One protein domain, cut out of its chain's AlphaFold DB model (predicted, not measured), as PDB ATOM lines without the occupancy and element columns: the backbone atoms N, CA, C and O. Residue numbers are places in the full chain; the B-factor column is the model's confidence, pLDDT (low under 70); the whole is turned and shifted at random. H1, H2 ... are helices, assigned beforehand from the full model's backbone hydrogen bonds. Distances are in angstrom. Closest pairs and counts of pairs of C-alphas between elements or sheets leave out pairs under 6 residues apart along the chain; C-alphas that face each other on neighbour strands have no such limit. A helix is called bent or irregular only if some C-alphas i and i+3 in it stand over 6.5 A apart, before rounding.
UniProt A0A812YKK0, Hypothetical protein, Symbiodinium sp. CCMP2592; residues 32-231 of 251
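AT A GLANCE: This is residues 32 to 231 of the 251 residues of the protein "Hypothetical protein" of Symbiodinium sp. CCMP2592 (UniProt A0A812YKK0). This is a compact, rounded cluster of crossed helices with long H4 running through its middle, H6 nearly alongside it and H10 crossing it. H8 and H11 pack on each other, H11 across the first part of H4; H9 packs on both H6 and H10, H1 and H3 pack on H10, and residues 146 to 151, reaching into H7, stick out. The printed part has 200 residues with eleven named helices, H1 to H11 in order, and no named strand: an all-helix domain. It is compact, with a radius of gyration of the C-alphas of 16.6 A and spans of 44 by 39 by 35 A.

IN THESE COORDINATES: H1 is residues 35 to 38, beginning at C-alpha 35 (-5.341, -36.329, -24.851); H2 is 47 to 50 and H3 is 53 to 62. H4, residues 80 to 101, is 31.4 A long. H5 is 104 to 109. H6, residues 112 to 132, is 29.4 A long, with a kink of 41 degrees near residue 124; it is only just irregular, C-alphas 124 and 127 being 6.8 A apart. H7 is 147 to 155. H8, residues 164 to 178, is 20.9 A long. H9 is 184 to 192. H10, residues 196 to 214, is 26.2 A long. H11, residues 219 to 230, ends at C-alpha 230 (-24.729, -49.648, -20.398).

HOW THE PARTS SIT: H10 is the hub, touching five helices. It touches H4 at a steep tilt of 39 degrees, opposite ways, C-alphas 93 and 201 closest at 4.8 A. Its residues 206 to 214 touch H3, about perpendicular at 81 degrees, closest C-alphas 53 and 210, 5.0 A. Its residues 199 to 204 touch H1, closest C-alphas 36 and 200, 5.7 A. Its residues 198 to 205 touch H9, closest C-alphas 189 and 202, 5.2 A. Residues 175 to 178 of H8 touch its residues 205 to 212, closest C-alphas 178 and 209, 5.6 A. H2 is close to H10 but not clearly touching. H4 and H6 touch at a shallow tilt of 32 degrees, opposite ways, closest C-alphas 91 and 129, 4.8 A. Residues 80 to 88 of H4 touch H11, about perpendicular at 89 degrees, closest C-alphas 84 and 225, 4.3 A. H8 touches H11, closest C-alphas 168 and 223, 5.5 A, and residues 125 to 132 of H6, closest C-alphas 128 and 170, 4.9 A. Residues 117 to 122 of H6 touch H9, closest C-alphas 118 and 185, 5.3 A. H5 is close to H6 but not clearly touching, and H7 touches no helix. Every O i to N i+4 pair is within hydrogen-bond range in H3, H4, H5 and H7 to H11; in H6 14 of 17 are, and H1 and H2 are too short for such a pair.

THE WHOLE: The C-alphas farthest apart, of His 65 and Glu 113, are 47.4 A apart. The printed part has no cut. The links H3 to H4 and H6 to H7 are long. Mean pLDDT of the printed part is 85.8; residues 41 to 46, 136 to 159 and 194 to 196 are under 70.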
ATOM      1  N   TYR A  32      -3.423 -43.780 -29.406       79.75
ATOM      2  CA  TYR A  32      -2.596 -42.651 -29.830       79.75
ATOM      3  C   TYR A  32      -3.380 -41.345 -30.023       79.75
ATOM      4  O   TYR A  32      -2.757 -40.296 -30.102       79.75
ATOM      5  N   ASP A  33      -4.715 -41.369 -30.072       82.44
ATOM      6  CA  ASP A  33      -5.534 -40.151 -30.164       82.44
ATOM      7  C   ASP A  33      -5.895 -39.559 -28.807       82.44
ATOM      8  O   ASP A  33      -6.499 -38.490 -28.764       82.44
ATOM      9  N   SER A  34      -5.589 -40.264 -27.714       82.12
ATOM     10  CA  SER A  34      -5.917 -39.801 -26.370       82.12
ATOM     11  C   SER A  34      -5.228 -38.475 -26.061       82.12
ATOM     12  O   SER A  34      -4.075 -38.264 -26.438       82.12
ATOM     13  N   THR A  35      -5.905 -37.608 -25.307       82.62
ATOM     14  CA  THR A  35      -5.341 -36.329 -24.851       82.62
ATOM     15  C   THR A  35      -3.956 -36.484 -24.226       82.62
ATOM     16  O   THR A  35      -3.068 -35.691 -24.518       82.62
ATOM     17  N   ALA A  36      -3.744 -37.528 -23.420       82.25
ATOM     18  CA  ALA A  36      -2.452 -37.780 -22.787       82.25
ATOM     19  C   ALA A  36      -1.330 -37.973 -23.820       82.25
ATOM     20  O   ALA A  36      -0.249 -37.426 -23.658       82.25
ATOM     21  N   MET A  37      -1.594 -38.682 -24.918       79.81
ATOM     22  CA  MET A  37      -0.604 -38.890 -25.979       79.81
ATOM     23  C   MET A  37      -0.410 -37.671 -26.886       79.81
ATOM     24  O   MET A  37       0.619 -37.572 -27.543       79.81
ATOM     25  N   GLN A  38      -1.391 -36.773 -26.956       81.81
ATOM     26  CA  GLN A  38      -1.349 -35.594 -27.827       81.81
ATOM     27  C   GLN A  38      -0.764 -34.358 -27.130       81.81
ATOM     28  O   GLN A  38      -0.258 -33.470 -27.804       81.81
ATOM     29  N   LEU A  39      -0.836 -34.295 -25.795       75.62
ATOM     30  CA  LEU A  39      -0.360 -33.165 -24.983       75.62
ATOM     31  C   LEU A  39       0.913 -33.476 -24.177       75.62
ATOM     32  O   LEU A  39       1.289 -32.702 -23.293       75.62
ATOM     33  N   ILE A  40       1.550 -34.617 -24.443       74.06
ATOM     34  CA  ILE A  40       2.885 -34.923 -23.929       74.06
ATOM     35  C   ILE A  40       3.925 -34.438 -24.937       74.06
ATOM     36  O   ILE A  40       3.882 -34.812 -26.111       74.06
ATOM     37  N   GLU A  41       4.845 -33.580 -24.502       68.06
ATOM     38  CA  GLU A  41       5.939 -33.150 -25.366       68.06
ATOM     39  C   GLU A  41       7.031 -34.232 -25.443       68.06
ATOM     40  O   GLU A  41       7.182 -35.032 -24.512       68.06
ATOM     41  N   PRO A  42       7.843 -34.261 -26.518       61.25
ATOM     42  CA  PRO A  42       8.904 -35.257 -26.695       61.25
ATOM     43  C   PRO A  42       9.932 -35.312 -25.556       61.25
ATOM     44  O   PRO A  42      10.579 -36.339 -25.369       61.25
ATOM     45  N   TYR A  43      10.076 -34.224 -24.795       65.81
ATOM     46  CA  TYR A  43      11.010 -34.114 -23.671       65.81
ATOM     47  C   TYR A  43      10.377 -34.441 -22.310       65.81
ATOM     48  O   TYR A  43      11.018 -34.270 -21.278       65.81
ATOM     49  N   GLY A  44       9.133 -34.931 -22.292       60.56
ATOM     50  CA  GLY A  44       8.436 -35.321 -21.065       60.56
ATOM     51  C   GLY A  44       7.846 -34.152 -20.274       60.56
ATOM     52  O   GLY A  44       7.221 -34.378 -19.238       60.56
ATOM     53  N   GLU A  45       7.987 -32.917 -20.757       64.31
ATOM     54  CA  GLU A  45       7.235 -31.786 -20.227       64.31
ATOM     55  C   GLU A  45       5.790 -31.858 -20.726       64.31
ATOM     56  O   GLU A  45       5.508 -32.123 -21.896       64.31
ATOM     57  N   SER A  46       4.841 -31.664 -19.815       67.38
ATOM     58  CA  SER A  46       3.437 -31.567 -20.183       67.38
ATOM     59  C   SER A  46       2.959 -30.144 -19.977       67.38
ATOM     60  O   SER A  46       2.896 -29.648 -18.851       67.38
ATOM     61  N   VAL A  47       2.533 -29.509 -21.066       74.00
ATOM     62  CA  VAL A  47       1.892 -28.190 -21.010       74.00
ATOM     63  C   VAL A  47       0.533 -28.232 -20.316       74.00
ATOM     64  O   VAL A  47       0.002 -27.177 -19.980       74.00
ATOM     65  N   ILE A  48      -0.028 -29.424 -20.062       79.12
ATOM     66  CA  ILE A  48      -1.394 -29.583 -19.556       79.12
ATOM     67  C   ILE A  48      -1.615 -28.882 -18.215       79.12
ATOM     68  O   ILE A  48      -2.673 -28.303 -17.995       79.12
ATOM     69  N   ASN A  49      -0.590 -28.865 -17.363       76.12
ATOM     70  CA  ASN A  49      -0.630 -28.227 -16.048       76.12
ATOM     71  C   ASN A  49      -0.657 -26.694 -16.129       76.12
ATOM     72  O   ASN A  49      -1.091 -26.037 -15.188       76.12
ATOM     73  N   ASN A  50      -0.219 -26.129 -17.256       80.06
ATOM     74  CA  ASN A  50      -0.172 -24.687 -17.498       80.06
ATOM     75  C   ASN A  50      -1.388 -24.186 -18.297       80.06
ATOM     76  O   ASN A  50      -1.532 -22.981 -18.523       80.06
ATOM     77  N   LEU A  51      -2.254 -25.091 -18.765       84.06
ATOM     78  CA  LEU A  51      -3.468 -24.732 -19.487       84.06
ATOM     79  C   LEU A  51      -4.606 -24.441 -18.507       84.06
ATOM     80  O   LEU A  51      -4.849 -25.176 -17.555       84.06
ATOM     81  N   THR A  52      -5.365 -23.384 -18.790       89.31
ATOM     82  CA  THR A  52      -6.667 -23.187 -18.144       89.31
ATOM     83  C   THR A  52      -7.643 -24.267 -18.617       89.31
ATOM     84  O   THR A  52      -7.489 -24.799 -19.719       89.31
ATOM     85  N   LYS A  53      -8.689 -24.562 -17.829       90.75
ATOM     86  CA  LYS A  53      -9.727 -25.542 -18.213       90.75
ATOM     87  C   LYS A  53     -10.336 -25.236 -19.586       90.75
ATOM     88  O   LYS A  53     -10.439 -26.144 -20.398       90.75
ATOM     89  N   ALA A  54     -10.608 -23.962 -19.882       91.81
ATOM     90  CA  ALA A  54     -11.076 -23.507 -21.193       91.81
ATOM     91  C   ALA A  54     -10.109 -23.859 -22.341       91.81
ATOM     92  O   ALA A  54     -10.519 -24.446 -23.339       91.81
ATOM     93  N   LYS A  55      -8.807 -23.570 -22.189       90.75
ATOM     94  CA  LYS A  55      -7.795 -23.890 -23.213       90.75
ATOM     95  C   LYS A  55      -7.590 -25.390 -23.374       90.75
ATOM     96  O   LYS A  55      -7.425 -25.875 -24.490       90.75
ATOM     97  N   LEU A  56      -7.601 -26.127 -22.263       91.00
ATOM     98  CA  LEU A  56      -7.562 -27.582 -22.295       91.00
ATOM     99  C   LEU A  56      -8.772 -28.125 -23.057       91.00
ATOM    100  O   LEU A  56      -8.604 -28.963 -23.937       91.00
ATOM    101  N   TRP A  57      -9.969 -27.626 -22.752       92.94
ATOM    102  CA  TRP A  57     -11.210 -28.038 -23.394       92.94
ATOM    103  C   TRP A  57     -11.210 -27.773 -24.901       92.94
ATOM    104  O   TRP A  57     -11.562 -28.656 -25.684       92.94
ATOM    105  N   GLU A  58     -10.758 -26.590 -25.316       91.62
ATOM    106  CA  GLU A  58     -10.583 -26.234 -26.724       91.62
ATOM    107  C   GLU A  58      -9.636 -27.216 -27.431       91.62
ATOM    108  O   GLU A  58      -9.990 -27.797 -28.462       91.62
ATOM    109  N   ALA A  59      -8.467 -27.471 -26.834       88.25
ATOM    110  CA  ALA A  59      -7.469 -28.389 -27.370       88.25
ATOM    111  C   ALA A  59      -8.018 -29.812 -27.553       88.25
ATOM    112  O   ALA A  59      -7.827 -30.424 -28.607       88.25
ATOM    113  N   VAL A  60      -8.729 -30.347 -26.554       91.44
ATOM    114  CA  VAL A  60      -9.268 -31.714 -26.640       91.44
ATOM    115  C   VAL A  60     -10.464 -31.828 -27.577       91.44
ATOM    116  O   VAL A  60     -10.665 -32.890 -28.169       91.44
ATOM    117  N   SER A  61     -11.233 -30.753 -27.749       91.12
ATOM    118  CA  SER A  61     -12.432 -30.747 -28.592       91.12
ATOM    119  C   SER A  61     -12.117 -30.585 -30.078       91.12
ATOM    120  O   SER A  61     -12.897 -31.034 -30.910       91.12
ATOM    121  N   LYS A  62     -10.975 -29.978 -30.429       88.00
ATOM    122  CA  LYS A  62     -10.577 -29.713 -31.824       88.00
ATOM    123  C   LYS A  62     -10.214 -30.978 -32.617       88.00
ATOM    124  O   LYS A  62     -10.433 -31.022 -33.831       88.00
ATOM    125  N   GLY A  63      -9.640 -31.978 -31.946       85.94
ATOM    126  CA  GLY A  63      -9.139 -33.194 -32.591       85.94
ATOM    127  C   GLY A  63      -8.010 -32.923 -33.596       85.94
ATOM    128  O   GLY A  63      -7.301 -31.919 -33.521       85.94
ATOM    129  N   ASN A  64      -7.859 -33.818 -34.578       85.44
ATOM    130  CA  ASN A  64      -6.857 -33.710 -35.643       85.44
ATOM    131  C   ASN A  64      -7.441 -34.086 -37.022       85.44
ATOM    132  O   ASN A  64      -8.649 -34.237 -37.188       85.44
ATOM    133  N   HIS A  65      -6.593 -34.238 -38.042       84.25
ATOM    134  CA  HIS A  65      -7.042 -34.586 -39.398       84.25
ATOM    135  C   HIS A  65      -7.704 -35.976 -39.502       84.25
ATOM    136  O   HIS A  65      -8.427 -36.226 -40.460       84.25
ATOM    137  N   LYS A  66      -7.485 -36.876 -38.530       85.50
ATOM    138  CA  LYS A  66      -8.061 -38.233 -38.499       85.50
ATOM    139  C   LYS A  66      -9.210 -38.375 -37.505       85.50
ATOM    140  O   LYS A  66     -10.130 -39.136 -37.788       85.50
ATOM    141  N   ALA A  67      -9.152 -37.710 -36.353       86.12
ATOM    142  CA  ALA A  67     -10.093 -37.845 -35.241       86.12
ATOM    143  C   ALA A  67     -10.847 -36.535 -34.985       86.12
ATOM    144  O   ALA A  67     -10.252 -35.460 -35.024       86.12
ATOM    145  N   GLN A  68     -12.150 -36.622 -34.709       88.50
ATOM    146  CA  GLN A  68     -12.986 -35.440 -34.455       88.50
ATOM    147  C   GLN A  68     -12.593 -34.693 -33.180       88.50
ATOM    148  O   GLN A  68     -12.657 -33.473 -33.147       88.50
ATOM    149  N   TYR A  69     -12.166 -35.431 -32.162       90.69
ATOM    150  CA  TYR A  69     -11.776 -34.937 -30.846       90.69
ATOM    151  C   TYR A  69     -10.717 -35.873 -30.245       90.69
ATOM    152  O   TYR A  69     -10.495 -36.971 -30.755       90.69
ATOM    153  N   HIS A  70     -10.073 -35.464 -29.153       90.31
ATOM    154  CA  HIS A  70      -9.084 -36.262 -28.407       90.31
ATOM    155  C   HIS A  70      -9.640 -36.898 -27.126       90.31
ATOM    156  O   HIS A  70      -8.969 -37.699 -26.470       90.31
ATOM    157  N   SER A  71     -10.896 -36.590 -26.792       91.44
ATOM    158  CA  SER A  71     -11.652 -37.214 -25.710       91.44
ATOM    159  C   SER A  71     -13.099 -37.433 -26.131       91.44
ATOM    160  O   SER A  71     -13.733 -36.524 -26.658       91.44
ATOM    161  N   HIS A  72     -13.658 -38.611 -25.848       92.31
ATOM    162  CA  HIS A  72     -15.069 -38.881 -26.143       92.31
ATOM    163  C   HIS A  72     -16.039 -38.008 -25.324       92.31
ATOM    164  O   HIS A  72     -17.196 -37.867 -25.705       92.31
ATOM    165  N   LEU A  73     -15.578 -37.359 -24.246       93.81
ATOM    166  CA  LEU A  73     -16.376 -36.362 -23.517       93.81
ATOM    167  C   LEU A  73     -16.748 -35.155 -24.400       93.81
ATOM    168  O   LEU A  73     -17.770 -34.507 -24.160       93.81
ATOM    169  N   CYS A  74     -15.966 -34.888 -25.450       93.19
ATOM    170  CA  CYS A  74     -16.207 -33.837 -26.439       93.19
ATOM    171  C   CYS A  74     -17.262 -34.214 -27.489       93.19
ATOM    172  O   CYS A  74     -17.608 -33.374 -28.318       93.19
ATOM    173  N   ALA A  75     -17.783 -35.449 -27.480       92.06
ATOM    174  CA  ALA A  75     -18.841 -35.850 -28.400       92.06
ATOM    175  C   ALA A  75     -20.065 -34.915 -28.280       92.06
ATOM    176  O   ALA A  75     -20.308 -34.372 -27.196       92.06
ATOM    177  N   PRO A  76     -20.844 -34.702 -29.355       90.06
ATOM    178  CA  PRO A  76     -22.062 -33.896 -29.294       90.06
ATOM    179  C   PRO A  76     -23.011 -34.377 -28.189       90.06
ATOM    180  O   PRO A  76     -23.054 -35.563 -27.881       90.06
ATOM    181  N   THR A  77     -23.809 -33.485 -27.603       88.12
ATOM    182  CA  THR A  77     -24.792 -33.850 -26.560       88.12
ATOM    183  C   THR A  77     -25.874 -34.811 -27.057       88.12
ATOM    184  O   THR A  77     -26.492 -35.501 -26.253       88.12
ATOM    185  N   SER A  78     -26.086 -34.917 -28.369       89.19
ATOM    186  CA  SER A  78     -26.933 -35.953 -28.968       89.19
ATOM    187  C   SER A  78     -26.315 -37.358 -28.908       89.19
ATOM    188  O   SER A  78     -27.040 -38.343 -29.008       89.19
ATOM    189  N   ASP A  79     -25.001 -37.472 -28.710       90.94
ATOM    190  CA  ASP A  79     -24.251 -38.728 -28.699       90.94
ATOM    191  C   ASP A  79     -23.869 -39.149 -27.271       90.94
ATOM    192  O   ASP A  79     -22.707 -39.184 -26.855       90.94
ATOM    193  N   GLN A  80     -24.902 -39.473 -26.493       92.88
ATOM    194  CA  GLN A  80     -24.782 -39.861 -25.085       92.88
ATOM    195  C   GLN A  80     -23.919 -41.114 -24.883       92.88
ATOM    196  O   GLN A  80     -23.226 -41.237 -23.873       92.88
ATOM    197  N   TRP A  81     -23.902 -42.028 -25.860       91.31
ATOM    198  CA  TRP A  81     -23.110 -43.252 -25.772       91.31
ATOM    199  C   TRP A  81     -21.604 -42.973 -25.797       91.31
ATOM    200  O   TRP A  81     -20.867 -43.539 -24.981       91.31
ATOM    201  N   HIS A  82     -21.126 -42.095 -26.689       90.88
ATOM    202  CA  HIS A  82     -19.708 -41.722 -26.711       90.88
ATOM    203  C   HIS A  82     -19.334 -40.876 -25.494       90.88
ATOM    204  O   HIS A  82     -18.282 -41.116 -24.903       90.88
ATOM    205  N   ILE A  83     -20.207 -39.976 -25.031       93.75
ATOM    206  CA  ILE A  83     -19.975 -39.258 -23.768       93.75
ATOM    207  C   ILE A  83     -19.773 -40.259 -22.618       93.75
ATOM    208  O   ILE A  83     -18.781 -40.173 -21.891       93.75
ATOM    209  N   GLY A  84     -20.641 -41.267 -22.503       93.31
ATOM    210  CA  GLY A  84     -20.519 -42.316 -21.491       93.31
ATOM    211  C   GLY A  84     -19.276 -43.190 -21.684       93.31
ATOM    212  O   GLY A  84     -18.651 -43.611 -20.711       93.31
ATOM    213  N   ALA A  85     -18.836 -43.402 -22.929       91.12
ATOM    214  CA  ALA A  85     -17.540 -44.015 -23.218       91.12
ATOM    215  C   ALA A  85     -16.378 -43.173 -22.664       91.12
ATOM    216  O   ALA A  85     -15.423 -43.730 -22.128       91.12
ATOM    217  N   GLY A  86     -16.467 -41.844 -22.764       92.44
ATOM    218  CA  GLY A  86     -15.515 -40.903 -22.178       92.44
ATOM    219  C   GLY A  86     -15.434 -41.039 -20.661       92.44
ATOM    220  O   GLY A  86     -14.346 -41.262 -20.136       92.44
ATOM    221  N   ILE A  87     -16.582 -41.012 -19.976       95.31
ATOM    222  CA  ILE A  87     -16.671 -41.193 -18.516       95.31
ATOM    223  C   ILE A  87     -16.064 -42.545 -18.104       95.31
ATOM    224  O   ILE A  87     -15.216 -42.602 -17.211       95.31
ATOM    225  N   SER A  88     -16.428 -43.629 -18.796       93.62
ATOM    226  CA  SER A  88     -15.904 -44.969 -18.510       93.62
ATOM    227  C   SER A  88     -14.392 -45.081 -18.724       93.62
ATOM    228  O   SER A  88     -13.730 -45.802 -17.975       93.62
ATOM    229  N   LEU A  89     -13.831 -44.411 -19.735       90.25
ATOM    230  CA  LEU A  89     -12.387 -44.408 -19.987       90.25
ATOM    231  C   LEU A  89     -11.632 -43.579 -18.945       90.25
ATOM    232  O   LEU A  89     -10.563 -44.006 -18.507       90.25
ATOM    233  N   THR A  90     -12.197 -42.455 -18.498       94.25
ATOM    234  CA  THR A  90     -11.646 -41.695 -17.369       94.25
ATOM    235  C   THR A  90     -11.617 -42.552 -16.107       94.25
ATOM    236  O   THR A  90     -10.572 -42.665 -15.468       94.25
ATOM    237  N   ALA A  91     -12.719 -43.235 -15.786       95.00
ATOM    238  CA  ALA A  91     -12.776 -44.147 -14.647       95.00
ATOM    239  C   ALA A  91     -11.733 -45.275 -14.761       95.00
ATOM    240  O   ALA A  91     -11.049 -45.587 -13.789       95.00
ATOM    241  N   ALA A  92     -11.531 -45.843 -15.955       91.31
ATOM    242  CA  ALA A  92     -10.504 -46.859 -16.186       91.31
ATOM    243  C   ALA A  92      -9.075 -46.347 -15.927       91.31
ATOM    244  O   ALA A  92      -8.268 -47.066 -15.330       91.31
ATOM    245  N   ALA A  93      -8.763 -45.113 -16.340       90.94
ATOM    246  CA  ALA A  93      -7.470 -44.483 -16.066       90.94
ATOM    247  C   ALA A  93      -7.261 -44.249 -14.558       90.94
ATOM    248  O   ALA A  93      -6.185 -44.534 -14.031       90.94
ATOM    249  N   LEU A  94      -8.307 -43.820 -13.845       94.81
ATOM    250  CA  LEU A  94      -8.270 -43.617 -12.395       94.81
ATOM    251  C   LEU A  94      -8.118 -44.935 -11.621       94.81
ATOM    252  O   LEU A  94      -7.306 -44.999 -10.702       94.81
ATOM    253  N   VAL A  95      -8.798 -46.015 -12.026       94.06
ATOM    254  CA  VAL A  95      -8.589 -47.359 -11.443       94.06
ATOM    255  C   VAL A  95      -7.133 -47.804 -11.609       94.06
ATOM    256  O   VAL A  95      -6.533 -48.330 -10.670       94.06
ATOM    257  N   ALA A  96      -6.537 -47.579 -12.784       90.62
ATOM    258  CA  ALA A  96      -5.130 -47.902 -13.010       90.62
ATOM    259  C   ALA A  96      -4.209 -47.092 -12.083       90.62
ATOM    260  O   ALA A  96      -3.316 -47.670 -11.462       90.62
ATOM    261  N   ALA A  97      -4.455 -45.788 -11.930       91.69
ATOM    262  CA  ALA A  97      -3.706 -44.941 -11.009       91.69
ATOM    263  C   ALA A  97      -3.844 -45.407  -9.548       91.69
ATOM    264  O   ALA A  97      -2.833 -45.573  -8.868       91.69
ATOM    265  N   VAL A  98      -5.057 -45.723  -9.083       93.94
ATOM    266  CA  VAL A  98      -5.294 -46.272  -7.734       93.94
ATOM    267  C   VAL A  98      -4.513 -47.565  -7.507       93.94
ATOM    268  O   VAL A  98      -3.890 -47.739  -6.461       93.94
ATOM    269  N   LYS A  99      -4.493 -48.471  -8.490       92.12
ATOM    270  CA  LYS A  99      -3.733 -49.721  -8.389       92.12
ATOM    271  C   LYS A  99      -2.237 -49.470  -8.185       92.12
ATOM    272  O   LYS A  99      -1.607 -50.187  -7.414       92.12
ATOM    273  N   HIS A 100      -1.668 -48.473  -8.863       90.62
ATOM    274  CA  HIS A 100      -0.269 -48.095  -8.661       90.62
ATOM    275  C   HIS A 100      -0.042 -47.379  -7.329       90.62
ATOM    276  O   HIS A 100       0.970 -47.641  -6.683       90.62
ATOM    277  N   PHE A 101      -0.977 -46.528  -6.897       92.44
ATOM    278  CA  PHE A 101      -0.928 -45.888  -5.581       92.44
ATOM    279  C   PHE A 101      -0.868 -46.924  -4.448       92.44
ATOM    280  O   PHE A 101      -0.044 -46.797  -3.551       92.44
ATOM    281  N   LYS A 102      -1.655 -48.003  -4.541       92.31
ATOM    282  CA  LYS A 102      -1.668 -49.106  -3.563       92.31
ATOM    283  C   LYS A 102      -0.456 -50.049  -3.640       92.31
ATOM    284  O   LYS A 102      -0.474 -51.104  -3.014       92.31
ATOM    285  N   SER A 103       0.571 -49.734  -4.430       91.56
ATOM    286  CA  SER A 103       1.785 -50.556  -4.480       91.56
ATOM    287  C   SER A 103       2.686 -50.303  -3.272       91.56
ATOM    288  O   SER A 103       2.803 -49.170  -2.804       91.56
ATOM    289  N   ASP A 104       3.397 -51.342  -2.827       90.62
ATOM    290  CA  ASP A 104       4.336 -51.249  -1.699       90.62
ATOM    291  C   ASP A 104       5.410 -50.174  -1.923       90.62
ATOM    292  O   ASP A 104       5.810 -49.484  -0.990       90.62
ATOM    293  N   ASN A 105       5.814 -49.968  -3.180       88.69
ATOM    294  CA  ASN A 105       6.773 -48.931  -3.558       88.69
ATOM    295  C   ASN A 105       6.253 -47.524  -3.253       88.69
ATOM    296  O   ASN A 105       6.986 -46.701  -2.718       88.69
ATOM    297  N   VAL A 106       4.995 -47.230  -3.598       88.50
ATOM    298  CA  VAL A 106       4.410 -45.910  -3.331       88.50
ATOM    299  C   VAL A 106       4.216 -45.717  -1.830       88.50
ATOM    300  O   VAL A 106       4.570 -44.662  -1.305       88.50
ATOM    301  N   LYS A 107       3.741 -46.753  -1.129       90.50
ATOM    302  CA  LYS A 107       3.591 -46.734   0.328       90.50
ATOM    303  C   LYS A 107       4.915 -46.461   1.050       90.50
ATOM    304  O   LYS A 107       4.925 -45.710   2.012       90.50
ATOM    305  N   ALA A 108       6.026 -47.013   0.564       90.88
ATOM    306  CA  ALA A 108       7.349 -46.794   1.148       90.88
ATOM    307  C   ALA A 108       7.933 -45.388   0.894       90.88
ATOM    308  O   ALA A 108       8.851 -44.975   1.598       90.88
ATOM    309  N   LEU A 109       7.446 -44.663  -0.121       89.75
ATOM    310  CA  LEU A 109       7.988 -43.361  -0.534       89.75
ATOM    311  C   LEU A 109       7.203 -42.163   0.014       89.75
ATOM    312  O   LEU A 109       7.756 -41.070   0.145       89.75
ATOM    313  N   ILE A 110       5.914 -42.336   0.300       91.12
ATOM    314  CA  ILE A 110       5.045 -41.270   0.806       91.12
ATOM    315  C   ILE A 110       5.055 -41.290   2.336       91.12
ATOM    316  O   ILE A 110       5.004 -42.348   2.948       91.12
ATOM    317  N   LYS A 111       5.063 -40.109   2.968       93.75
ATOM    318  CA  LYS A 111       4.876 -39.996   4.424       93.75
ATOM    319  C   LYS A 111       3.551 -40.637   4.852       93.75
ATOM    320  O   LYS A 111       2.519 -40.311   4.268       93.75
ATOM    321  N   ASP A 112       3.565 -41.430   5.920       94.12
ATOM    322  CA  ASP A 112       2.405 -42.205   6.390       94.12
ATOM    323  C   ASP A 112       1.116 -41.379   6.516       94.12
ATOM    324  O   ASP A 112       0.065 -41.787   6.028       94.12
ATOM    325  N   GLU A 113       1.192 -40.177   7.091       94.38
ATOM    326  CA  GLU A 113       0.031 -39.287   7.242       94.38
ATOM    327  C   GLU A 113      -0.575 -38.844   5.901       94.38
ATOM    328  O   GLU A 113      -1.791 -38.687   5.779       94.38
ATOM    329  N   LEU A 114       0.264 -38.616   4.886       92.94
ATOM    330  CA  LEU A 114      -0.192 -38.248   3.545       92.94
ATOM    331  C   LEU A 114      -0.770 -39.463   2.827       92.94
ATOM    332  O   LEU A 114      -1.818 -39.350   2.194       92.94
ATOM    333  N   TYR A 115      -0.113 -40.618   2.957       94.81
ATOM    334  CA  TYR A 115      -0.603 -41.869   2.395       94.81
ATOM    335  C   TYR A 115      -1.989 -42.203   2.955       94.81
ATOM    336  O   TYR A 115      -2.903 -42.438   2.174       94.81
ATOM    337  N   ALA A 116      -2.183 -42.119   4.276       95.50
ATOM    338  CA  ALA A 116      -3.462 -42.394   4.929       95.50
ATOM    339  C   ALA A 116      -4.598 -41.483   4.424       95.50
ATOM    340  O   ALA A 116      -5.684 -41.971   4.123       95.50
ATOM    341  N   LYS A 117      -4.341 -40.177   4.254       95.56
ATOM    342  CA  LYS A 117      -5.335 -39.225   3.717       95.56
ATOM    343  C   LYS A 117      -5.738 -39.539   2.278       95.56
ATOM    344  O   LYS A 117      -6.909 -39.427   1.925       95.56
ATOM    345  N   ILE A 118      -4.770 -39.903   1.436       95.81
ATOM    346  CA  ILE A 118      -5.045 -40.283   0.046       95.81
ATOM    347  C   ILE A 118      -5.775 -41.629   0.014       95.81
ATOM    348  O   ILE A 118      -6.729 -41.796  -0.740       95.81
ATOM    349  N   GLU A 119      -5.356 -42.582   0.845       96.25
ATOM    350  CA  GLU A 119      -5.942 -43.917   0.926       96.25
ATOM    351  C   GLU A 119      -7.403 -43.886   1.385       96.25
ATOM    352  O   GLU A 119      -8.219 -44.610   0.818       96.25
ATOM    353  N   GLU A 120      -7.754 -43.029   2.345       96.50
ATOM    354  CA  GLU A 120      -9.139 -42.815   2.776       96.50
ATOM    355  C   GLU A 120     -10.032 -42.420   1.593       96.50
ATOM    356  O   GLU A 120     -11.029 -43.087   1.307       96.50
ATOM    357  N   GLU A 121      -9.635 -41.391   0.842       96.12
ATOM    358  CA  GLU A 121     -10.373 -40.951  -0.340       96.12
ATOM    359  C   GLU A 121     -10.423 -42.035  -1.423       96.12
ATOM    360  O   GLU A 121     -11.481 -42.315  -1.993       96.12
ATOM    361  N   VAL A 122      -9.288 -42.672  -1.705       95.38
ATOM    362  CA  VAL A 122      -9.182 -43.724  -2.718       95.38
ATOM    363  C   VAL A 122     -10.069 -44.918  -2.373       95.38
ATOM    364  O   VAL A 122     -10.674 -45.497  -3.271       95.38
ATOM    365  N   ASN A 123     -10.186 -45.297  -1.102       96.19
ATOM    366  CA  ASN A 123     -11.047 -46.399  -0.678       96.19
ATOM    367  C   ASN A 123     -12.536 -46.081  -0.860       96.19
ATOM    368  O   ASN A 123     -13.303 -46.985  -1.184       96.19
ATOM    369  N   VAL A 124     -12.932 -44.812  -0.721       96.19
ATOM    370  CA  VAL A 124     -14.296 -44.352  -1.024       96.19
ATOM    371  C   VAL A 124     -14.547 -44.320  -2.532       96.19
ATOM    372  O   VAL A 124     -15.594 -44.767  -2.994       96.19
ATOM    373  N   MET A 125     -13.590 -43.819  -3.316       96.94
ATOM    374  CA  MET A 125     -13.784 -43.585  -4.748       96.94
ATOM    375  C   MET A 125     -13.519 -44.810  -5.630       96.94
ATOM    376  O   MET A 125     -14.066 -44.901  -6.728       96.94
ATOM    377  N   LEU A 126     -12.711 -45.775  -5.188       96.25
ATOM    378  CA  LEU A 126     -12.381 -46.956  -5.989       96.25
ATOM    379  C   LEU A 126     -13.629 -47.753  -6.418       96.25
ATOM    380  O   LEU A 126     -13.739 -48.024  -7.615       96.25
ATOM    381  N   PRO A 127     -14.609 -48.059  -5.539       96.44
ATOM    382  CA  PRO A 127     -15.849 -48.718  -5.955       96.44
ATOM    383  C   PRO A 127     -16.641 -47.916  -6.998       96.44
ATOM    384  O   PRO A 127     -17.244 -48.498  -7.902       96.44
ATOM    385  N   VAL A 128     -16.610 -46.581  -6.914       97.31
ATOM    386  CA  VAL A 128     -17.251 -45.678  -7.884       97.31
ATOM    387  C   VAL A 128     -16.576 -45.810  -9.247       97.31
ATOM    388  O   VAL A 128     -17.239 -46.072 -10.252       97.31
ATOM    389  N   PHE A 129     -15.244 -45.702  -9.290       96.06
ATOM    390  CA  PHE A 129     -14.477 -45.831 -10.529       96.06
ATOM    391  C   PHE A 129     -14.611 -47.226 -11.139       96.06
ATOM    392  O   PHE A 129     -14.749 -47.369 -12.354       96.06
ATOM    393  N   GLU A 130     -14.609 -48.273 -10.317       94.12
ATOM    394  CA  GLU A 130     -14.839 -49.631 -10.784       94.12
ATOM    395  C   GLU A 130     -16.249 -49.786 -11.352       94.12
ATOM    396  O   GLU A 130     -16.385 -50.357 -12.429       94.12
ATOM    397  N   THR A 131     -17.280 -49.230 -10.719       94.50
ATOM    398  CA  THR A 131     -18.659 -49.300 -11.231       94.50
ATOM    399  C   THR A 131     -18.803 -48.605 -12.588       94.50
ATOM    400  O   THR A 131     -19.441 -49.139 -13.494       94.50
ATOM    401  N   LEU A 132     -18.167 -47.444 -12.770       94.25
ATOM    402  CA  LEU A 132     -18.219 -46.681 -14.024       94.25
ATOM    403  C   LEU A 132     -17.297 -47.231 -15.118       94.25
ATOM    404  O   LEU A 132     -17.485 -46.934 -16.300       94.25
ATOM    405  N   ASN A 133     -16.300 -48.038 -14.757       92.31
ATOM    406  CA  ASN A 133     -15.416 -48.690 -15.712       92.31
ATOM    407  C   ASN A 133     -16.110 -49.901 -16.361       92.31
ATOM    408  O   ASN A 133     -15.914 -51.055 -15.953       92.31
ATOM    409  N   LEU A 134     -16.881 -49.610 -17.408       86.94
ATOM    410  CA  LEU A 134     -17.573 -50.574 -18.269       86.94
ATOM    411  C   LEU A 134     -16.672 -51.134 -19.388       86.94
ATOM    412  O   LEU A 134     -17.093 -51.985 -20.169       86.94
ATOM    413  N   GLY A 135     -15.409 -50.700 -19.459       77.12
ATOM    414  CA  GLY A 135     -14.426 -51.186 -20.423       77.12
ATOM    415  C   GLY A 135     -14.652 -50.704 -21.862       77.12
ATOM    416  O   GLY A 135     -15.288 -49.681 -22.133       77.12
ATOM    417  N   LYS A 136     -14.058 -51.432 -22.818       68.81
ATOM    418  CA  LYS A 136     -14.247 -51.178 -24.253       68.81
ATOM    419  C   LYS A 136     -15.575 -51.798 -24.697       68.81
ATOM    420  O   LYS A 136     -15.758 -53.001 -24.556       68.81
ATOM    421  N   GLY A 137     -16.468 -50.988 -25.259       62.50
ATOM    422  CA  GLY A 137     -17.841 -51.400 -25.580       62.50
ATOM    423  C   GLY A 137     -18.803 -51.224 -24.401       62.50
ATOM    424  O   GLY A 137     -18.445 -50.615 -23.393       62.50
ATOM    425  N   SER A 138     -20.037 -51.703 -24.551       59.19
ATOM    426  CA  SER A 138     -21.003 -51.733 -23.448       59.19
ATOM    427  C   SER A 138     -20.901 -53.041 -22.667       59.19
ATOM    428  O   SER A 138     -20.220 -53.975 -23.096       59.19
ATOM    429  N   GLN A 139     -21.606 -53.126 -21.539       63.16
ATOM    430  CA  GLN A 139     -21.726 -54.375 -20.786       63.16
ATOM    431  C   GLN A 139     -22.338 -55.484 -21.655       63.16
ATOM    432  O   GLN A 139     -21.770 -56.572 -21.735       63.16
ATOM    433  N   ASP A 140     -23.399 -55.145 -22.396       56.00
ATOM    434  CA  ASP A 140     -24.118 -56.058 -23.296       56.00
ATOM    435  C   ASP A 140     -23.336 -56.396 -24.584       56.00
ATOM    436  O   ASP A 140     -23.585 -57.412 -25.229       56.00
ATOM    437  N   GLN A 141     -22.381 -55.547 -24.985       58.22
ATOM    438  CA  GLN A 141     -21.587 -55.687 -26.211       58.22
ATOM    439  C   GLN A 141     -20.130 -55.271 -25.961       58.22
ATOM    440  O   GLN A 141     -19.681 -54.197 -26.385       58.22
ATOM    441  N   ARG A 142     -19.379 -56.131 -25.259       63.22
ATOM    442  CA  ARG A 142     -17.958 -55.901 -24.946       63.22
ATOM    443  C   ARG A 142     -17.105 -55.968 -26.222       63.22
ATOM    444  O   ARG A 142     -17.050 -56.996 -26.896       63.22
ATOM    445  N   ASP A 143     -16.387 -54.889 -26.535       63.59
ATOM    446  CA  ASP A 143     -15.390 -54.847 -27.611       63.59
ATOM    447  C   ASP A 143     -14.107 -55.523 -27.104       63.59
ATOM    448  O   ASP A 143     -13.374 -54.991 -26.265       63.59
ATOM    449  N   THR A 144     -13.838 -56.733 -27.598       55.72
ATOM    450  CA  THR A 144     -12.655 -57.514 -27.201       55.72
ATOM    451  C   THR A 144     -11.355 -57.023 -27.851       55.72
ATOM    452  O   THR A 144     -10.276 -57.522 -27.517       55.72
ATOM    453  N   GLY A 145     -11.422 -56.002 -28.712       63.91
ATOM    454  CA  GLY A 145     -10.269 -55.392 -29.358       63.91
ATOM    455  C   GLY A 145      -9.524 -56.367 -30.270       63.91
ATOM    456  O   GLY A 145     -10.113 -57.094 -31.062       63.91
ATOM    457  N   THR A 146      -8.192 -56.365 -30.188       62.78
ATOM    458  CA  THR A 146      -7.360 -57.267 -30.998       62.78
ATOM    459  C   THR A 146      -7.454 -58.711 -30.508       62.78
ATOM    460  O   THR A 146      -7.719 -58.973 -29.336       62.78
ATOM    461  N   LEU A 147      -7.113 -59.675 -31.369       64.38
ATOM    462  CA  LEU A 147      -7.125 -61.107 -31.032       64.38
ATOM    463  C   LEU A 147      -6.308 -61.440 -29.761       64.38
ATOM    464  O   LEU A 147      -6.661 -62.334 -28.993       64.38
ATOM    465  N   ARG A 148      -5.234 -60.680 -29.495       61.34
ATOM    466  CA  ARG A 148      -4.409 -60.800 -28.279       61.34
ATOM    467  C   ARG A 148      -5.134 -60.297 -27.023       61.34
ATOM    468  O   ARG A 148      -4.970 -60.890 -25.958       61.34
ATOM    469  N   GLN A 149      -5.929 -59.233 -27.142       64.38
ATOM    470  CA  GLN A 149      -6.771 -58.715 -26.055       64.38
ATOM    471  C   GLN A 149      -7.936 -59.665 -25.771       64.38
ATOM    472  O   GLN A 149      -8.149 -60.017 -24.614       64.38
ATOM    473  N   ALA A 150      -8.578 -60.194 -26.814       63.59
ATOM    474  CA  ALA A 150      -9.613 -61.216 -26.688       63.59
ATOM    475  C   ALA A 150      -9.102 -62.483 -25.975       63.59
ATOM    476  O   ALA A 150      -9.765 -62.996 -25.076       63.59
ATOM    477  N   LYS A 151      -7.894 -62.963 -26.310       62.97
ATOM    478  CA  LYS A 151      -7.267 -64.104 -25.615       62.97
ATOM    479  C   LYS A 151      -6.991 -63.818 -24.138       62.97
ATOM    480  O   LYS A 151      -7.294 -64.662 -23.304       62.97
ATOM    481  N   ARG A 152      -6.465 -62.634 -23.798       63.66
ATOM    482  CA  ARG A 152      -6.254 -62.241 -22.392       63.66
ATOM    483  C   ARG A 152      -7.564 -62.138 -21.612       63.66
ATOM    484  O   ARG A 152      -7.611 -62.606 -20.484       63.66
ATOM    485  N   ALA A 153      -8.616 -61.588 -22.217       63.00
ATOM    486  CA  ALA A 153      -9.930 -61.471 -21.586       63.00
ATOM    487  C   ALA A 153     -10.557 -62.842 -21.272       63.00
ATOM    488  O   ALA A 153     -11.180 -63.004 -20.230       63.00
ATOM    489  N   LYS A 154     -10.335 -63.852 -22.127       63.03
ATOM    490  CA  LYS A 154     -10.766 -65.239 -21.870       63.03
ATOM    491  C   LYS A 154     -10.026 -65.911 -20.708       63.03
ATOM    492  O   LYS A 154     -10.535 -66.875 -20.155       63.03
ATOM    493  N   MET A 155      -8.831 -65.430 -20.366       62.66
ATOM    494  CA  MET A 155      -8.024 -65.955 -19.259       62.66
ATOM    495  C   MET A 155      -8.265 -65.216 -17.936       62.66
ATOM    496  O   MET A 155      -7.753 -65.644 -16.906       62.66
ATOM    497  N   SER A 156      -8.997 -64.098 -17.950       61.78
ATOM    498  CA  SER A 156      -9.302 -63.315 -16.750       61.78
ATOM    499  C   SER A 156     -10.676 -63.657 -16.190       61.78
ATOM    500  O   SER A 156     -11.609 -63.914 -16.950       61.78
ATOM    501  N   THR A 157     -10.823 -63.573 -14.869       59.00
ATOM    502  CA  THR A 157     -12.114 -63.690 -14.190       59.00
ATOM    503  C   THR A 157     -13.088 -62.636 -14.735       59.00
ATOM    504  O   THR A 157     -12.726 -61.454 -14.784       59.00
ATOM    505  N   PRO A 158     -14.306 -63.018 -15.164       63.88
ATOM    506  CA  PRO A 158     -15.288 -62.053 -15.634       63.88
ATOM    507  C   PRO A 158     -15.639 -61.090 -14.502       63.88
ATOM    508  O   PRO A 158     -15.986 -61.514 -13.401       63.88
ATOM    509  N   LYS A 159     -15.551 -59.787 -14.771       66.75
ATOM    510  CA  LYS A 159     -16.063 -58.773 -13.850       66.75
ATOM    511  C   LYS A 159     -17.586 -58.941 -13.724       66.75
ATOM    512  O   LYS A 159     -18.218 -59.067 -14.781       66.75
ATOM    513  N   PRO A 160     -18.144 -58.954 -12.497       70.38
ATOM    514  CA  PRO A 160     -19.581 -59.051 -12.294       70.38
ATOM    515  C   PRO A 160     -20.290 -57.889 -12.979       70.38
ATOM    516  O   PRO A 160     -19.773 -56.771 -13.046       70.38
ATOM    517  N   ASP A 161     -21.466 -58.198 -13.499       79.44
ATOM    518  CA  ASP A 161     -22.325 -57.240 -14.167       79.44
ATOM    519  C   ASP A 161     -22.841 -56.213 -13.157       79.44
ATOM    520  O   ASP A 161     -23.332 -56.563 -12.081       79.44
ATOM    521  N   VAL A 162     -22.687 -54.932 -13.490       86.06
ATOM    522  CA  VAL A 162     -23.179 -53.832 -12.659       86.06
ATOM    523  C   VAL A 162     -24.623 -53.529 -13.029       86.06
ATOM    524  O   VAL A 162     -25.030 -53.637 -14.187       86.06
ATOM    525  N   THR A 163     -25.417 -53.173 -12.026       89.44
ATOM    526  CA  THR A 163     -26.831 -52.831 -12.210       89.44
ATOM    527  C   THR A 163     -26.989 -51.345 -12.525       89.44
ATOM    528  O   THR A 163     -26.195 -50.513 -12.080       89.44
ATOM    529  N   GLU A 164     -28.046 -50.978 -13.253       90.81
ATOM    530  CA  GLU A 164     -28.328 -49.573 -13.572       90.81
ATOM    531  C   GLU A 164     -28.399 -48.668 -12.321       90.81
ATOM    532  O   GLU A 164     -27.751 -47.620 -12.332       90.81
ATOM    533  N   PRO A 165     -29.066 -49.045 -11.205       94.75
ATOM    534  CA  PRO A 165     -29.080 -48.219  -9.995       94.75
ATOM    535  C   PRO A 165     -27.684 -47.956  -9.415       94.75
ATOM    536  O   PRO A 165     -27.412 -46.850  -8.944       94.75
ATOM    537  N   GLN A 166     -26.782 -48.943  -9.477       94.25
ATOM    538  CA  GLN A 166     -25.392 -48.768  -9.044       94.25
ATOM    539  C   GLN A 166     -24.658 -47.771  -9.943       94.25
ATOM    540  O   GLN A 166     -23.953 -46.901  -9.438       94.25
ATOM    541  N   VAL A 167     -24.861 -47.854 -11.260       93.94
ATOM    542  CA  VAL A 167     -24.252 -46.931 -12.226       93.94
ATOM    543  C   VAL A 167     -24.766 -45.504 -12.050       93.94
ATOM    544  O   VAL A 167     -23.964 -44.574 -12.093       93.94
ATOM    545  N   ILE A 168     -26.064 -45.312 -11.793       95.38
ATOM    546  CA  ILE A 168     -26.642 -43.986 -11.516       95.38
ATOM    547  C   ILE A 168     -25.981 -43.370 -10.282       95.38
ATOM    548  O   ILE A 168     -25.476 -42.250 -10.353       95.38
ATOM    549  N   LYS A 169     -25.947 -44.114  -9.169       97.00
ATOM    550  CA  LYS A 169     -25.337 -43.645  -7.921       97.00
ATOM    551  C   LYS A 169     -23.856 -43.315  -8.117       97.00
ATOM    552  O   LYS A 169     -23.409 -42.239  -7.730       97.00
ATOM    553  N   ALA A 170     -23.114 -44.196  -8.784       97.00
ATOM    554  CA  ALA A 170     -21.701 -43.976  -9.066       97.00
ATOM    555  C   ALA A 170     -21.473 -42.750  -9.969       97.00
ATOM    556  O   ALA A 170     -20.537 -41.986  -9.744       97.00
ATOM    557  N   ALA A 171     -22.333 -42.511 -10.963       97.00
ATOM    558  CA  ALA A 171     -22.228 -41.345 -11.840       97.00
ATOM    559  C   ALA A 171     -22.446 -40.032 -11.071       97.00
ATOM    560  O   ALA A 171     -21.719 -39.064 -11.296       97.00
ATOM    561  N   GLN A 172     -23.396 -40.019 -10.130       97.69
ATOM    562  CA  GLN A 172     -23.652 -38.881  -9.241       97.69
ATOM    563  C   GLN A 172     -22.461 -38.608  -8.314       97.69
ATOM    564  O   GLN A 172     -21.987 -37.475  -8.235       97.69
ATOM    565  N   GLU A 173     -21.941 -39.643  -7.651       97.56
ATOM    566  CA  GLU A 173     -20.784 -39.528  -6.755       97.56
ATOM    567  C   GLU A 173     -19.523 -39.087  -7.509       97.56
ATOM    568  O   GLU A 173     -18.766 -38.243  -7.026       97.56
ATOM    569  N   PHE A 174     -19.319 -39.594  -8.727       97.19
ATOM    570  CA  PHE A 174     -18.189 -39.203  -9.561       97.19
ATOM    571  C   PHE A 174     -18.277 -37.745 -10.019       97.19
ATOM    572  O   PHE A 174     -17.284 -37.023  -9.944       97.19
ATOM    573  N   HIS A 175     -19.458 -37.278 -10.435       96.88
ATOM    574  CA  HIS A 175     -19.673 -35.867 -10.772       96.88
ATOM    575  C   HIS A 175     -19.417 -34.951  -9.568       96.88
ATOM    576  O   HIS A 175     -18.684 -33.963  -9.682       96.88
ATOM    577  N   ALA A 176     -19.942 -35.317  -8.395       95.81
ATOM    578  CA  ALA A 176     -19.719 -34.575  -7.160       95.81
ATOM    579  C   ALA A 176     -18.225 -34.498  -6.804       95.81
ATOM    580  O   ALA A 176     -17.741 -33.447  -6.389       95.81
ATOM    581  N   TRP A 177     -17.477 -35.585  -7.012       96.06
ATOM    582  CA  TRP A 177     -16.030 -35.618  -6.814       96.06
ATOM    583  C   TRP A 177     -15.271 -34.706  -7.794       96.06
ATOM    584  O   TRP A 177     -14.425 -33.923  -7.363       96.06
ATOM    585  N   LEU A 178     -15.611 -34.733  -9.089       94.62
ATOM    586  CA  LEU A 178     -15.009 -33.859 -10.113       94.62
ATOM    587  C   LEU A 178     -15.290 -32.366  -9.868       94.62
ATOM    588  O   LEU A 178     -14.480 -31.508 -10.230       94.62
ATOM    589  N   SER A 179     -16.431 -32.063  -9.250       93.25
ATOM    590  CA  SER A 179     -16.869 -30.697  -8.955       93.25
ATOM    591  C   SER A 179     -16.164 -30.069  -7.747       93.25
ATOM    592  O   SER A 179     -16.248 -28.857  -7.562       93.25
ATOM    593  N   LYS A 180     -15.445 -30.855  -6.932       91.50
ATOM    594  CA  LYS A 180     -14.622 -30.320  -5.835       91.50
ATOM    595  C   LYS A 180     -13.495 -29.449  -6.392       91.50
ATOM    596  O   LYS A 180     -12.998 -29.688  -7.494       91.50
ATOM    597  N   GLU A 181     -13.068 -28.441  -5.632       85.88
ATOM    598  CA  GLU A 181     -11.965 -27.558  -6.034       85.88
ATOM    599  C   GLU A 181     -10.640 -28.323  -6.126       85.88
ATOM    600  O   GLU A 181      -9.952 -28.240  -7.141       85.88
ATOM    601  N   GLN A 182     -10.319 -29.115  -5.107       84.81
ATOM    602  CA  GLN A 182      -9.158 -29.994  -5.095       84.81
ATOM    603  C   GLN A 182      -9.325 -31.043  -3.989       84.81
ATOM    604  O   GLN A 182      -9.837 -30.741  -2.911       84.81
ATOM    605  N   SER A 183      -8.871 -32.268  -4.236       89.94
ATOM    606  CA  SER A 183      -8.861 -33.366  -3.265       89.94
ATOM    607  C   SER A 183      -7.461 -33.971  -3.091       89.94
ATOM    608  O   SER A 183      -6.605 -33.786  -3.965       89.94
ATOM    609  N   PRO A 184      -7.188 -34.682  -1.978       92.81
ATOM    610  CA  PRO A 184      -5.905 -35.351  -1.752       92.81
ATOM    611  C   PRO A 184      -5.436 -36.225  -2.923       92.81
ATOM    612  O   PRO A 184      -4.286 -36.103  -3.352       92.81
ATOM    613  N   PHE A 185      -6.311 -37.061  -3.483       92.88
ATOM    614  CA  PHE A 185      -5.970 -37.936  -4.600       92.88
ATOM    615  C   PHE A 185      -5.709 -37.148  -5.890       92.88
ATOM    616  O   PHE A 185      -4.766 -37.465  -6.611       92.88
ATOM    617  N   GLN A 186      -6.457 -36.072  -6.153       90.25
ATOM    618  CA  GLN A 186      -6.186 -35.182  -7.294       90.25
ATOM    619  C   GLN A 186      -4.817 -34.501  -7.171       90.25
ATOM    620  O   GLN A 186      -4.062 -34.436  -8.138       90.25
ATOM    621  N   SER A 187      -4.458 -34.030  -5.974       89.31
ATOM    622  CA  SER A 187      -3.141 -33.427  -5.729       89.31
ATOM    623  C   SER A 187      -2.018 -34.445  -5.893       89.31
ATOM    624  O   SER A 187      -0.968 -34.133  -6.453       89.31
ATOM    625  N   PHE A 188      -2.249 -35.681  -5.451       91.00
ATOM    626  CA  PHE A 188      -1.316 -36.776  -5.658       91.00
ATOM    627  C   PHE A 188      -1.108 -37.081  -7.149       91.00
ATOM    628  O   PHE A 188       0.041 -37.178  -7.588       91.00
ATOM    629  N   LEU A 189      -2.188 -37.176  -7.935       89.50
ATOM    630  CA  LEU A 189      -2.116 -37.366  -9.387       89.50
ATOM    631  C   LEU A 189      -1.302 -36.256 -10.056       89.50
ATOM    632  O   LEU A 189      -0.405 -36.563 -10.835       89.50
ATOM    633  N   PHE A 190      -1.548 -34.994  -9.695       86.56
ATOM    634  CA  PHE A 190      -0.809 -33.845 -10.221       86.56
ATOM    635  C   PHE A 190       0.699 -33.930  -9.938       86.56
ATOM    636  O   PHE A 190       1.505 -33.800 -10.857       86.56
ATOM    637  N   ILE A 191       1.094 -34.191  -8.686       83.50
ATOM    638  CA  ILE A 191       2.512 -34.235  -8.283       83.50
ATOM    639  C   ILE A 191       3.236 -35.430  -8.916       83.50
ATOM    640  O   ILE A 191       4.403 -35.331  -9.292       83.50
ATOM    641  N   THR A 192       2.555 -36.570  -9.041       82.19
ATOM    642  CA  THR A 192       3.156 -37.819  -9.538       82.19
ATOM    643  C   THR A 192       2.971 -38.049 -11.034       82.19
ATOM    644  O   THR A 192       3.462 -39.050 -11.567       82.19
ATOM    645  N   ALA A 193       2.350 -37.097 -11.736       76.44
ATOM    646  CA  ALA A 193       2.133 -37.113 -13.180       76.44
ATOM    647  C   ALA A 193       3.429 -37.229 -14.009       76.44
ATOM    648  O   ALA A 193       3.353 -37.456 -15.207       76.44
ATOM    649  N   ALA A 194       4.617 -37.133 -13.401       63.03
ATOM    650  CA  ALA A 194       5.890 -37.446 -14.054       63.03
ATOM    651  C   ALA A 194       6.027 -38.930 -14.471       63.03
ATOM    652  O   ALA A 194       6.865 -39.264 -15.305       63.03
ATOM    653  N   SER A 195       5.219 -39.837 -13.906       57.25
ATOM    654  CA  SER A 195       5.162 -41.250 -14.305       57.25
ATOM    655  C   SER A 195       3.952 -41.537 -15.196       57.25
ATOM    656  O   SER A 195       2.841 -41.108 -14.890       57.25
ATOM    657  N   ASN A 196       4.145 -42.333 -16.257       65.88
ATOM    658  CA  ASN A 196       3.153 -42.592 -17.312       65.88
ATOM    659  C   ASN A 196       1.739 -42.929 -16.804       65.88
ATOM    660  O   ASN A 196       0.762 -42.411 -17.341       65.88
ATOM    661  N   THR A 197       1.585 -43.785 -15.787       72.44
ATOM    662  CA  THR A 197       0.230 -44.178 -15.358       72.44
ATOM    663  C   THR A 197      -0.476 -43.067 -14.583       72.44
ATOM    664  O   THR A 197      -1.646 -42.789 -14.849       72.44
ATOM    665  N   PHE A 198       0.230 -42.380 -13.682       83.38
ATOM    666  CA  PHE A 198      -0.320 -41.222 -12.973       83.38
ATOM    667  C   PHE A 198      -0.561 -40.050 -13.922       83.38
ATOM    668  O   PHE A 198      -1.585 -39.392 -13.798       83.38
ATOM    669  N   PHE A 199       0.287 -39.877 -14.942       85.81
ATOM    670  CA  PHE A 199       0.075 -38.913 -16.017       85.81
ATOM    671  C   PHE A 199      -1.258 -39.146 -16.727       85.81
ATOM    672  O   PHE A 199      -2.080 -38.243 -16.834       85.81
ATOM    673  N   THR A 200      -1.516 -40.378 -17.177       86.38
ATOM    674  CA  THR A 200      -2.774 -40.684 -17.876       86.38
ATOM    675  C   THR A 200      -4.002 -40.501 -16.987       86.38
ATOM    676  O   THR A 200      -5.018 -40.000 -17.468       86.38
ATOM    677  N   GLY A 201      -3.911 -40.855 -15.698       88.38
ATOM    678  CA  GLY A 201      -4.974 -40.610 -14.719       88.38
ATOM    679  C   GLY A 201      -5.221 -39.118 -14.496       88.38
ATOM    680  O   GLY A 201      -6.366 -38.679 -14.552       88.38
ATOM    681  N   HIS A 202      -4.150 -38.342 -14.331       91.69
ATOM    682  CA  HIS A 202      -4.177 -36.888 -14.167       91.69
ATOM    683  C   HIS A 202      -4.798 -36.181 -15.375       91.69
ATOM    684  O   HIS A 202      -5.740 -35.410 -15.240       91.69
ATOM    685  N   VAL A 203      -4.347 -36.507 -16.589       90.81
ATOM    686  CA  VAL A 203      -4.904 -35.937 -17.825       90.81
ATOM    687  C   VAL A 203      -6.388 -36.281 -17.973       90.81
ATOM    688  O   VAL A 203      -7.191 -35.415 -18.317       90.81
ATOM    689  N   ALA A 204      -6.774 -37.536 -17.724       91.69
ATOM    690  CA  ALA A 204      -8.165 -37.961 -17.847       91.69
ATOM    691  C   ALA A 204      -9.080 -37.267 -16.823       91.69
ATOM    692  O   ALA A 204     -10.212 -36.913 -17.159       91.69
ATOM    693  N   GLU A 205      -8.584 -37.057 -15.603       94.31
ATOM    694  CA  GLU A 205      -9.255 -36.300 -14.546       94.31
ATOM    695  C   GLU A 205      -9.428 -34.826 -14.933       94.31
ATOM    696  O   GLU A 205     -10.559 -34.332 -14.928       94.31
ATOM    697  N   LEU A 206      -8.362 -34.159 -15.385       93.31
ATOM    698  CA  LEU A 206      -8.407 -32.753 -15.790       93.31
ATOM    699  C   LEU A 206      -9.383 -32.523 -16.943       93.31
ATOM    700  O   LEU A 206     -10.158 -31.566 -16.923       93.31
ATOM    701  N   VAL A 207      -9.386 -33.415 -17.937       93.50
ATOM    702  CA  VAL A 207     -10.320 -33.343 -19.068       93.50
ATOM    703  C   VAL A 207     -11.762 -33.562 -18.610       93.50
ATOM    704  O   VAL A 207     -12.660 -32.876 -19.094       93.50
ATOM    705  N   ALA A 208     -12.005 -34.469 -17.661       94.06
ATOM    706  CA  ALA A 208     -13.340 -34.664 -17.102       94.06
ATOM    707  C   ALA A 208     -13.824 -33.436 -16.319       94.06
ATOM    708  O   ALA A 208     -14.980 -33.040 -16.456       94.06
ATOM    709  N   ARG A 209     -12.941 -32.765 -15.572       94.00
ATOM    710  CA  ARG A 209     -13.271 -31.504 -14.888       94.00
ATOM    711  C   ARG A 209     -13.496 -30.352 -15.853       94.00
ATOM    712  O   ARG A 209     -14.399 -29.552 -15.626       94.00
ATOM    713  N   ALA A 210     -12.719 -30.285 -16.931       93.25
ATOM    714  CA  ALA A 210     -12.952 -29.332 -18.009       93.25
ATOM    715  C   ALA A 210     -14.304 -29.586 -18.699       93.25
ATOM    716  O   ALA A 210     -15.002 -28.638 -19.022       93.25
ATOM    717  N   ALA A 211     -14.739 -30.842 -18.851       93.12
ATOM    718  CA  ALA A 211     -16.075 -31.143 -19.374       93.12
ATOM    719  C   ALA A 211     -17.195 -30.630 -18.445       93.12
ATOM    720  O   ALA A 211     -18.184 -30.072 -18.921       93.12
ATOM    721  N   VAL A 212     -17.028 -30.778 -17.125       93.50
ATOM    722  CA  VAL A 212     -17.986 -30.267 -16.128       93.50
ATOM    723  C   VAL A 212     -18.067 -28.737 -16.149       93.50
ATOM    724  O   VAL A 212     -19.164 -28.208 -15.997       93.50
ATOM    725  N   SER A 213     -16.956 -28.019 -16.361       91.56
ATOM    726  CA  SER A 213     -16.967 -26.547 -16.384       91.56
ATOM    727  C   SER A 213     -17.310 -25.943 -17.749       91.56
ATOM    728  O   SER A 213     -18.125 -25.031 -17.818       91.56
ATOM    729  N   GLU A 214     -16.711 -26.444 -18.832       91.50
ATOM    730  CA  GLU A 214     -16.743 -25.807 -20.159       91.50
ATOM    731  C   GLU A 214     -17.841 -26.356 -21.082       91.50
ATOM    732  O   GLU A 214     -18.325 -25.651 -21.965       91.50
ATOM    733  N   LYS A 215     -18.261 -27.612 -20.887       86.00
ATOM    734  CA  LYS A 215     -19.397 -28.234 -21.591       86.00
ATOM    735  C   LYS A 215     -20.555 -28.453 -20.612       86.00
ATOM    736  O   LYS A 215     -21.133 -29.533 -20.620       86.00
ATOM    737  N   PRO A 216     -20.858 -27.449 -19.769       82.12
ATOM    738  CA  PRO A 216     -21.449 -27.531 -18.425       82.12
ATOM    739  C   PRO A 216     -22.254 -28.809 -18.153       82.12
ATOM    740  O   PRO A 216     -23.485 -28.785 -18.108       82.12
ATOM    741  N   MET A 217     -21.549 -29.937 -18.007       89.00
ATOM    742  CA  MET A 217     -22.184 -31.245 -17.917       89.00
ATOM    743  C   MET A 217     -22.764 -31.372 -16.519       89.00
ATOM    744  O   MET A 217     -22.023 -31.446 -15.533       89.00
ATOM    745  N   ARG A 218     -24.089 -31.374 -16.427       93.12
ATOM    746  CA  ARG A 218     -24.800 -31.532 -15.165       93.12
ATOM    747  C   ARG A 218     -24.746 -32.986 -14.711       93.12
ATOM    748  O   ARG A 218     -24.362 -33.892 -15.457       93.12
ATOM    749  N   VAL A 219     -25.162 -33.214 -13.472       94.38
ATOM    750  CA  VAL A 219     -25.248 -34.559 -12.894       94.38
ATOM    751  C   VAL A 219     -26.141 -35.458 -13.758       94.38
ATOM    752  O   VAL A 219     -25.815 -36.618 -14.008       94.38
ATOM    753  N   GLU A 220     -27.241 -34.912 -14.279       94.31
ATOM    754  CA  GLU A 220     -28.195 -35.623 -15.130       94.31
ATOM    755  C   GLU A 220     -27.577 -36.039 -16.471       94.31
ATOM    756  O   GLU A 220     -27.898 -37.115 -16.983       94.31
ATOM    757  N   ASP A 221     -26.653 -35.241 -17.014       93.50
ATOM    758  CA  ASP A 221     -25.935 -35.568 -18.249       93.50
ATOM    759  C   ASP A 221     -24.994 -36.757 -18.028       93.50
ATOM    760  O   ASP A 221     -24.936 -37.665 -18.856       93.50
ATOM    761  N   PHE A 222     -24.302 -36.807 -16.883       93.56
ATOM    762  CA  PHE A 222     -23.463 -37.950 -16.500       93.56
ATOM    763  C   PHE A 222     -24.290 -39.229 -16.364       93.56
ATOM    764  O   PHE A 222     -23.913 -40.277 -16.892       93.56
ATOM    765  N   VAL A 223     -25.434 -39.143 -15.682       95.56
ATOM    766  CA  VAL A 223     -26.352 -40.274 -15.516       95.56
ATOM    767  C   VAL A 223     -26.876 -40.750 -16.871       95.56
ATOM    768  O   VAL A 223     -26.822 -41.945 -17.160       95.56
ATOM    769  N   THR A 224     -27.340 -39.835 -17.722       94.81
ATOM    770  CA  THR A 224     -27.885 -40.156 -19.050       94.81
ATOM    771  C   THR A 224     -26.833 -40.816 -19.937       94.81
ATOM    772  O   THR A 224     -27.091 -41.867 -20.528       94.81
ATOM    773  N   ALA A 225     -25.622 -40.263 -19.967       94.56
ATOM    774  CA  ALA A 225     -24.505 -40.803 -20.724       94.56
ATOM    775  C   ALA A 225     -24.101 -42.207 -20.245       94.56
ATOM    776  O   ALA A 225     -23.863 -43.102 -21.056       94.56
ATOM    777  N   MET A 226     -24.065 -42.439 -18.930       94.31
ATOM    778  CA  MET A 226     -23.716 -43.748 -18.374       94.31
ATOM    779  C   MET A 226     -24.809 -44.801 -18.582       94.31
ATOM    780  O   MET A 226     -24.484 -45.951 -18.883       94.31
ATOM    781  N   LYS A 227     -26.090 -44.420 -18.518       93.12
ATOM    782  CA  LYS A 227     -27.206 -45.296 -18.918       93.12
ATOM    783  C   LYS A 227     -27.115 -45.676 -20.392       93.12
ATOM    784  O   LYS A 227     -27.210 -46.850 -20.732       93.12
ATOM    785  N   ALA A 228     -26.856 -44.699 -21.263       91.31
ATOM    786  CA  ALA A 228     -26.620 -44.968 -22.675       91.31
ATOM    787  C   ALA A 228     -25.412 -45.897 -22.860       91.31
ATOM    788  O   ALA A 228     -25.452 -46.804 -23.678       91.31
ATOM    789  N   ARG A 229     -24.341 -45.737 -22.076       90.25
ATOM    790  CA  ARG A 229     -23.160 -46.606 -22.169       90.25
ATOM    791  C   ARG A 229     -23.434 -48.056 -21.763       90.25
ATOM    792  O   ARG A 229     -22.817 -48.946 -22.353       90.25
ATOM    793  N   LEU A 230     -24.316 -48.294 -20.792       86.81
ATOM    794  CA  LEU A 230     -24.729 -49.648 -20.398       86.81
ATOM    795  C   LEU A 230     -25.350 -50.407 -21.574       86.81
ATOM    796  O   LEU A 230     -24.992 -51.561 -21.808       86.81
ATOM    797  N   HIS A 231     -26.179 -49.724 -22.361       81.19
ATOM    798  CA  HIS A 231     -26.902 -50.301 -23.488       81.19
ATOM    799  C   HIS A 231     -26.384 -49.718 -24.802       81.19
ATOM    800  O   HIS A 231     -26.813 -48.653 -25.244       81.19
TER     801      HIS A 231